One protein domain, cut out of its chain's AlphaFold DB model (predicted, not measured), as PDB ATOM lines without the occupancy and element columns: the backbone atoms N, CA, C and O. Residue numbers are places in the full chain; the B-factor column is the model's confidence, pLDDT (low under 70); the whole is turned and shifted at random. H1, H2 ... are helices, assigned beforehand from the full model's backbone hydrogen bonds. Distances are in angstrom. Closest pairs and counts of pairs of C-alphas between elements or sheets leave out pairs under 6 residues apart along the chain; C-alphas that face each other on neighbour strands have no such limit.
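This is residues 2 to 59 of the 611 residues of an uncharacterized protein of Candidatus Saccharibacteria bacterium (UniProt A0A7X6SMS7). One long straight helix, H2, runs along the longest axis; after H2 a long loop turns round, and the short helix H3 comes back in the opposite direction, beside only the first part of H2. The short helix H1 is set off by itself and touches neither of the others, which leaves an arrangement with few contacts between helices, and residues 31 to 37 stick out at the turn. The printed part has 58 residues, with three named helices in the order H1, H2, H3 and no named strand, and its class is all helix. It is only just compact, close to loose, with a radius of gyration of the C-alphas of 12.2 A, and it is elongated, spanning 38 by 22 by 16 A.

H1, residues 2 to 8, touches no helix. It is apart from H2, residues 16 to 32, to which a short link of 7 residues joins it. H1 is also apart from H3, residues 44 to 51. H2 and H3 only just touch, with 3 pairs of C-alphas within 8 A, and H2 does so with residues 19 to 23 alone. Their closest C-alphas are those of Val 19 and Ile 50, 6.8 A apart, while their centres are 12.5 A apart. Their lines stand at a shallow tilt of 25 degrees and run opposite ways; the two form a helical hairpin. In H2 and H3 every O i to N i+4 pair is within hydrogen-bond range; in H1 this holds for 1 of 3 pairs, and 1 of 4 O i to N i+3 pairs is within range.

H1 runs from Ala 2, with its C-alpha at (30.173, 68.726, 115.526), to Leu 8, 10.1 A from first to last C-alpha. H2 is the longest helix, with 17 residues; it runs 24.3 A from Gly 16, C-alpha at (51.648, 61.767, 115.214), to Arg 32. H3 has 8 residues from Gln 44 to Glu 51, whose C-alpha is at (48.986, 64.953, 122.300), and measures 10.5 A.

The two C-alphas farthest apart are those of Gln 36 and Asp 57, at 38.3 A, and those of Ala 2 and Asp 59 are 26.2 A apart. The printed part runs from residue 2 to residue 59 without a cut. The link from H2 to H3, with 11 residues, is long. Residues 31 to 37 stand free. The mean pLDDT of the printed part is 83.5; residues 2 to 9 are under 70, and H1 has a mean of 55 against 92 for H2.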
ATOM      1  N   ALA A   2      30.092  69.012 114.075       32.38
ATOM      2  CA  ALA A   2      30.173  68.726 115.526       32.38
ATOM      3  C   ALA A   2      29.991  67.243 115.954       32.38
ATOM      4  O   ALA A   2      30.678  66.767 116.857       32.38
ATOM      5  N   ASN A   3      29.122  66.470 115.283       40.31
ATOM      6  CA  ASN A   3      28.947  65.033 115.568       40.31
ATOM      7  C   ASN A   3      30.143  64.158 115.132       40.31
ATOM      8  O   ASN A   3      30.263  63.036 115.612       40.31
ATOM      9  N   ASN A   4      31.022  64.667 114.259       57.91
ATOM     10  CA  ASN A   4      32.199  63.961 113.739       57.91
ATOM     11  C   ASN A   4      33.461  64.225 114.590       57.91
ATOM     12  O   ASN A   4      34.354  63.393 114.673       57.91
ATOM     13  N   ILE A   5      33.517  65.366 115.284       61.16
ATOM     14  CA  ILE A   5      34.631  65.727 116.180       61.16
ATOM     15  C   ILE A   5      34.547  64.934 117.490       61.16
ATOM     16  O   ILE A   5      35.543  64.393 117.961       61.16
ATOM     17  N   LYS A   6      33.338  64.757 118.045       62.66
ATOM     18  CA  LYS A   6      33.128  63.921 119.243       62.66
ATOM     19  C   LYS A   6      33.464  62.442 119.011       62.66
ATOM     20  O   LYS A   6      33.948  61.792 119.934       62.66
ATOM     21  N   SER A   7      33.223  61.906 117.811       62.62
ATOM     22  CA  SER A   7      33.619  60.537 117.452       62.62
ATOM     23  C   SER A   7      35.129  60.414 117.227       62.62
ATOM     24  O   SER A   7      35.711  59.425 117.669       62.62
ATOM     25  N   LEU A   8      35.775  61.426 116.634       67.75
ATOM     26  CA  LEU A   8      37.238  61.508 116.521       67.75
ATOM     27  C   LEU A   8      37.906  61.546 117.908       67.75
ATOM     28  O   LEU A   8      38.777  60.728 118.192       67.75
ATOM     29  N   LEU A   9      37.440  62.405 118.820       68.31
ATOM     30  CA  LEU A   9      37.956  62.520 120.196       68.31
ATOM     31  C   LEU A   9      37.709  61.274 121.070       68.31
ATOM     32  O   LEU A   9      38.321  61.131 122.134       68.31
ATOM     33  N   ALA A  10      36.807  60.381 120.651       70.69
ATOM     34  CA  ALA A  10      36.530  59.104 121.311       70.69
ATOM     35  C   ALA A  10      37.437  57.956 120.824       70.69
ATOM     36  O   ALA A  10      37.420  56.868 121.411       70.69
ATOM     37  N   LYS A  11      38.236  58.178 119.770       77.44
ATOM     38  CA  LYS A  11      39.209  57.211 119.252       77.44
ATOM     39  C   LYS A  11      40.283  56.905 120.304       77.44
ATOM     40  O   LYS A  11      40.803  57.800 120.968       77.44
ATOM     41  N   LYS A  12      40.634  55.622 120.453       72.81
ATOM     42  CA  LYS A  12      41.727  55.179 121.332       72.81
ATOM     43  C   LYS A  12      43.063  55.255 120.592       72.81
ATOM     44  O   LYS A  12      43.341  54.382 119.777       72.81
ATOM     45  N   GLY A  13      43.879  56.244 120.952       77.00
ATOM     46  CA  GLY A  13      45.221  56.448 120.401       77.00
ATOM     47  C   GLY A  13      45.202  57.171 119.056       77.00
ATOM     48  O   GLY A  13      44.400  56.843 118.178       77.00
ATOM     49  N   TRP A  14      46.081  58.160 118.925       88.69
ATOM     50  CA  TRP A  14      46.296  58.931 117.706       88.69
ATOM     51  C   TRP A  14      47.747  58.776 117.263       88.69
ATOM     52  O   TRP A  14      48.649  58.761 118.101       88.69
ATOM     53  N   THR A  15      47.976  58.653 115.956       90.88
ATOM     54  CA  THR A  15      49.342  58.716 115.414       90.88
ATOM     55  C   THR A  15      49.802  60.168 115.334       90.88
ATOM     56  O   THR A  15      48.983  61.080 115.219       90.88
ATOM     57  N   GLY A  16      51.114  60.403 115.329       91.12
ATOM     58  CA  GLY A  16      51.648  61.767 115.214       91.12
ATOM     59  C   GLY A  16      51.175  62.531 113.973       91.12
ATOM     60  O   GLY A  16      50.972  63.741 114.028       91.12
ATOM     61  N   GLU A  17      50.947  61.822 112.869       92.38
ATOM     62  CA  GLU A  17      50.390  62.386 111.640       92.38
ATOM     63  C   GLU A  17      48.921  62.790 111.796       92.38
ATOM     64  O   GLU A  17      48.541  63.876 111.373       92.38
ATOM     65  N   GLU A  18      48.100  61.971 112.456       91.06
ATOM     66  CA  GLU A  18      46.693  62.303 112.710       91.06
ATOM     67  C   GLU A  18      46.557  63.523 113.627       91.06
ATOM     68  O   GLU A  18      45.722  64.391 113.376       91.06
ATOM     69  N   VAL A  19      47.401  63.618 114.664       92.06
ATOM     70  CA  VAL A  19      47.445  64.795 115.547       92.06
ATOM     71  C   VAL A  19      47.909  66.032 114.780       92.06
ATOM     72  O   VAL A  19      47.302  67.094 114.896       92.06
ATOM     73  N   GLY A  20      48.942  65.889 113.947       93.25
ATOM     74  CA  GLY A  20      49.465  66.962 113.106       93.25
ATOM     75  C   GLY A  20      48.449  67.495 112.093       93.25
ATOM     76  O   GLY A  20      48.256  68.705 111.987       93.25
ATOM     77  N   LYS A  21      47.742  66.604 111.393       92.12
ATOM     78  CA  LYS A  21      46.671  66.982 110.460       92.12
ATOM     79  C   LYS A  21      45.495  67.634 111.185       92.12
ATOM     80  O   LYS A  21      44.949  68.605 110.676       92.12
ATOM     81  N   ALA A  22      45.137  67.171 112.388       90.69
ATOM     82  CA  ALA A  22      44.112  67.827 113.206       90.69
ATOM     83  C   ALA A  22      44.525  69.247 113.636       90.69
ATOM     84  O   ALA A  22      43.693  70.153 113.610       90.69
ATOM     85  N   LEU A  23      45.806  69.453 113.972       92.94
ATOM     86  CA  LEU A  23      46.363  70.771 114.289       92.94
ATOM     87  C   LEU A  23      46.238  71.733 113.099       92.94
ATOM     88  O   LEU A  23      45.712  72.834 113.250       92.94
ATOM     89  N   ILE A  24      46.654  71.303 111.906       93.44
ATOM     90  CA  ILE A  24      46.538  72.126 110.695       93.44
ATOM     91  C   ILE A  24      45.069  72.344 110.313       93.44
ATOM     92  O   ILE A  24      44.693  73.459 109.982       93.44
ATOM     93  N   ALA A  25      44.201  71.335 110.421       91.31
ATOM     94  CA  ALA A  25      42.772  71.499 110.152       91.31
ATOM     95  C   ALA A  25      42.112  72.532 111.084       91.31
ATOM     96  O   ALA A  25      41.236  73.276 110.645       91.31
ATOM     97  N   SER A  26      42.547  72.610 112.349       91.56
ATOM     98  CA  SER A  26      42.110  73.666 113.266       91.56
ATOM     99  C   SER A  26      42.566  75.043 112.783       91.56
ATOM    100  O   SER A  26      41.740  75.943 112.694       91.56
ATOM    101  N   LEU A  27      43.834  75.186 112.377       92.56
ATOM    102  CA  LEU A  27      44.349  76.434 111.800       92.56
ATOM    103  C   LEU A  27      43.560  76.866 110.560       92.56
ATOM    104  O   LEU A  27      43.166  78.020 110.444       92.56
ATOM    105  N   LEU A  28      43.317  75.945 109.628       91.94
ATOM    106  CA  LEU A  28      42.591  76.231 108.389       91.94
ATOM    107  C   LEU A  28      41.139  76.635 108.667       91.94
ATOM    108  O   LEU A  28      40.594  77.486 107.968       91.94
ATOM    109  N   ASN A  29      40.510  76.056 109.693       90.62
ATOM    110  CA  ASN A  29      39.198  76.498 110.157       90.62
ATOM    111  C   ASN A  29      39.255  77.940 110.683       90.62
ATOM    112  O   ASN A  29      38.415  78.751 110.302       90.62
ATOM    113  N   ASP A  30      40.268  78.272 111.480       89.69
ATOM    114  CA  ASP A  30      40.436  79.620 112.026       89.69
ATOM    115  C   ASP A  30      40.702  80.655 110.915       89.69
ATOM    116  O   ASP A  30      40.118  81.739 110.935       89.69
ATOM    117  N   ILE A  31      41.510  80.309 109.902       89.81
ATOM    118  CA  ILE A  31      41.741  81.147 108.710       89.81
ATOM    119  C   ILE A  31      40.437  81.335 107.923       89.81
ATOM    120  O   ILE A  31      40.100  82.454 107.540       89.81
ATOM    121  N   ARG A  32      39.657  80.264 107.717       89.19
ATOM    122  CA  ARG A  32      38.382  80.321 106.976       89.19
ATOM    123  C   ARG A  32      37.399  81.327 107.570       89.19
ATOM    124  O   ARG A  32      36.645  81.955 106.830       89.19
ATOM    125  N   TYR A  33      37.385  81.441 108.894       89.12
ATOM    126  CA  TYR A  33      36.505  82.338 109.636       89.12
ATOM    127  C   TYR A  33      37.249  83.550 110.207       89.12
ATOM    128  O   TYR A  33      36.766  84.190 111.144       89.12
ATOM    129  N   GLN A  34      38.417  83.892 109.657       84.00
ATOM    130  CA  GLN A  34      39.186  85.044 110.104       84.00
ATOM    131  C   GLN A  34      38.325  86.318 110.037       84.00
ATOM    132  O   GLN A  34      37.707  86.629 109.020       84.00
ATOM    133  N   GLY A  35      38.258  87.053 111.151       80.06
ATOM    134  CA  GLY A  35      37.420  88.251 111.278       80.06
ATOM    135  C   GLY A  35      35.932  87.987 111.555       80.06
ATOM    136  O   GLY A  35      35.153  88.940 111.575       80.06
ATOM    137  N   GLN A  36      35.528  86.735 111.790       88.06
ATOM    138  CA  GLN A  36      34.151  86.340 112.107       88.06
ATOM    139  C   GLN A  36      34.087  85.532 113.415       88.06
ATOM    140  O   GLN A  36      34.996  84.762 113.734       88.06
ATOM    141  N   GLU A  37      32.995  85.683 114.174       86.44
ATOM    142  CA  GLU A  37      32.721  84.789 115.307       86.44
ATOM    143  C   GLU A  37      32.449  83.372 114.792       86.44
ATOM    144  O   GLU A  37      31.558  83.159 113.968       86.44
ATOM    145  N   HIS A  38      33.206  82.399 115.293       86.06
ATOM    146  CA  HIS A  38      33.028  80.994 114.954       86.06
ATOM    147  C   HIS A  38      33.410  80.088 116.132       86.06
ATOM    148  O   HIS A  38      34.165  80.478 117.024       86.06
ATOM    149  N   GLU A  39      32.871  78.868 116.145       84.44
ATOM    150  CA  GLU A  39      33.274  77.846 117.113       84.44
ATOM    151  C   GLU A  39      34.617  77.232 116.700       84.44
ATOM    152  O   GLU A  39      34.778  76.786 115.560       84.44
ATOM    153  N   GLN A  40      35.560  77.175 117.644       83.50
ATOM    154  CA  GLN A  40      36.838  76.491 117.449       83.50
ATOM    155  C   GLN A  40      36.612  75.014 117.125       83.50
ATOM    156  O   GLN A  40      35.789  74.344 117.757       83.50
ATOM    157  N   LEU A  41      37.379  74.496 116.164       85.62
ATOM    158  CA  LEU A  41      37.286  73.091 115.765       85.62
ATOM    159  C   LEU A  41      37.733  72.151 116.898       85.62
ATOM    160  O   LEU A  41      37.103  71.120 117.138       85.62
ATOM    161  N   PHE A  42      38.788  72.538 117.614       87.25
ATOM    162  CA  PHE A  42      39.307  71.863 118.800       87.25
ATOM    163  C   PHE A  42      39.698  72.909 119.845       87.25
ATOM    164  O   PHE A  42      40.269  73.945 119.507       87.25
ATOM    165  N   THR A  43      39.417  72.645 121.120       86.50
ATOM    166  CA  THR A  43      39.910  73.493 122.214       86.50
ATOM    167  C   THR A  43      41.350  73.124 122.577       86.50
ATOM    168  O   THR A  43      41.806  72.015 122.294       86.50
ATOM    169  N   GLN A  44      42.065  73.999 123.296       85.50
ATOM    170  CA  GLN A  44      43.397  73.658 123.820       85.50
ATOM    171  C   GLN A  44      43.375  72.377 124.674       85.50
ATOM    172  O   GLN A  44      44.257  71.535 124.556       85.50
ATOM    173  N   ALA A  45      42.325  72.186 125.480       86.12
ATOM    174  CA  ALA A  45      42.166  70.984 126.298       86.12
ATOM    175  C   ALA A  45      41.966  69.710 125.454       86.12
ATOM    176  O   ALA A  45      42.370  68.623 125.875       86.12
ATOM    177  N   ASP A  46      41.354  69.828 124.268       87.25
ATOM    178  CA  ASP A  46      41.239  68.712 123.329       87.25
ATOM    179  C   ASP A  46      42.613  68.338 122.758       87.25
ATOM    180  O   ASP A  46      42.948  67.151 122.729       87.25
ATOM    181  N   PHE A  47      43.434  69.325 122.384       88.06
ATOM    182  CA  PHE A  47      44.799  69.086 121.906       88.06
ATOM    183  C   PHE A  47      45.707  68.497 122.986       88.06
ATOM    184  O   PHE A  47      46.338  67.476 122.720       88.06
ATOM    185  N   ASP A  48      45.696  69.020 124.217       86.62
ATOM    186  CA  ASP A  48      46.481  68.465 125.333       86.62
ATOM    187  C   ASP A  48      46.160  66.972 125.552       86.62
ATOM    188  O   ASP A  48      47.036  66.132 125.791       86.62
ATOM    189  N   LYS A  49      44.875  66.612 125.422       85.50
ATOM    190  CA  LYS A  49      44.408  65.228 125.536       85.50
ATOM    191  C   LYS A  49      44.883  64.366 124.366       85.50
ATOM    192  O   LYS A  49      45.314  63.234 124.599       85.50
ATOM    193  N   ILE A  50      44.795  64.856 123.132       87.88
ATOM    194  CA  ILE A  50      45.217  64.111 121.940       87.88
ATOM    195  C   ILE A  50      46.749  63.935 121.922       87.88
ATOM    196  O   ILE A  50      47.230  62.820 121.706       87.88
ATOM    197  N   GLU A  51      47.518  64.982 122.233       87.50
ATOM    198  CA  GLU A  51      48.986  64.953 122.300       87.50
ATOM    199  C   GLU A  51      49.506  63.980 123.363       87.50
ATOM    200  O   GLU A  51      50.484  63.270 123.127       87.50
ATOM    201  N   SER A  52      48.815  63.863 124.504       86.56
ATOM    202  CA  SER A  52      49.184  62.903 125.557       86.56
ATOM    203  C   SER A  52      49.138  61.432 125.111       86.56
ATOM    204  O   SER A  52      49.660  60.559 125.805       86.56
ATOM    205  N   SER A  53      48.518  61.144 123.959       85.00
ATOM    206  CA  SER A  53      48.445  59.796 123.391       85.00
ATOM    207  C   SER A  53      49.655  59.408 122.527       85.00
ATOM    208  O   SER A  53      49.804  58.224 122.218       85.00
ATOM    209  N   LEU A  54      50.540  60.360 122.196       91.00
ATOM    210  CA  LEU A  54      51.769  60.116 121.435       91.00
ATOM    211  C   LEU A  54      52.791  59.364 122.299       91.00
ATOM    212  O   LEU A  54      53.197  59.831 123.365       91.00
ATOM    213  N   ASN A  55      53.229  58.187 121.849       90.69
ATOM    214  CA  ASN A  55      54.058  57.299 122.673       90.69
ATOM    215  C   ASN A  55      55.262  56.678 121.950       90.69
ATOM    216  O   ASN A  55      56.051  55.987 122.596       90.69
ATOM    217  N   THR A  56      55.443  56.937 120.651       91.19
ATOM    218  CA  THR A  56      56.612  56.472 119.891       91.19
ATOM    219  C   THR A  56      57.441  57.631 119.343       91.19
ATOM    220  O   THR A  56      56.910  58.691 119.019       91.19
ATOM    221  N   ASP A  57      58.747  57.416 119.153       90.75
ATOM    222  CA  ASP A  57      59.630  58.405 118.510       90.75
ATOM    223  C   ASP A  57      59.134  58.800 117.110       90.75
ATOM    224  O   ASP A  57      59.257  59.954 116.699       90.75
ATOM    225  N   ARG A  58      58.528  57.849 116.382       91.44
ATOM    226  CA  ARG A  58      57.921  58.094 115.068       91.44
ATOM    227  C   ARG A  58      56.729  59.043 115.171       91.44
ATOM    228  O   ARG A  58      56.594  59.909 114.313       91.44
ATOM    229  N   ASP A  59      55.902  58.900 116.203       92.31
ATOM    230  CA  ASP A  59      54.763  59.786 116.445       92.31
ATOM    231  C   ASP A  59      55.225  61.205 116.784       92.31
ATOM    232  O   ASP A  59      54.761  62.165 116.173       92.31
TER     233      ASP A  59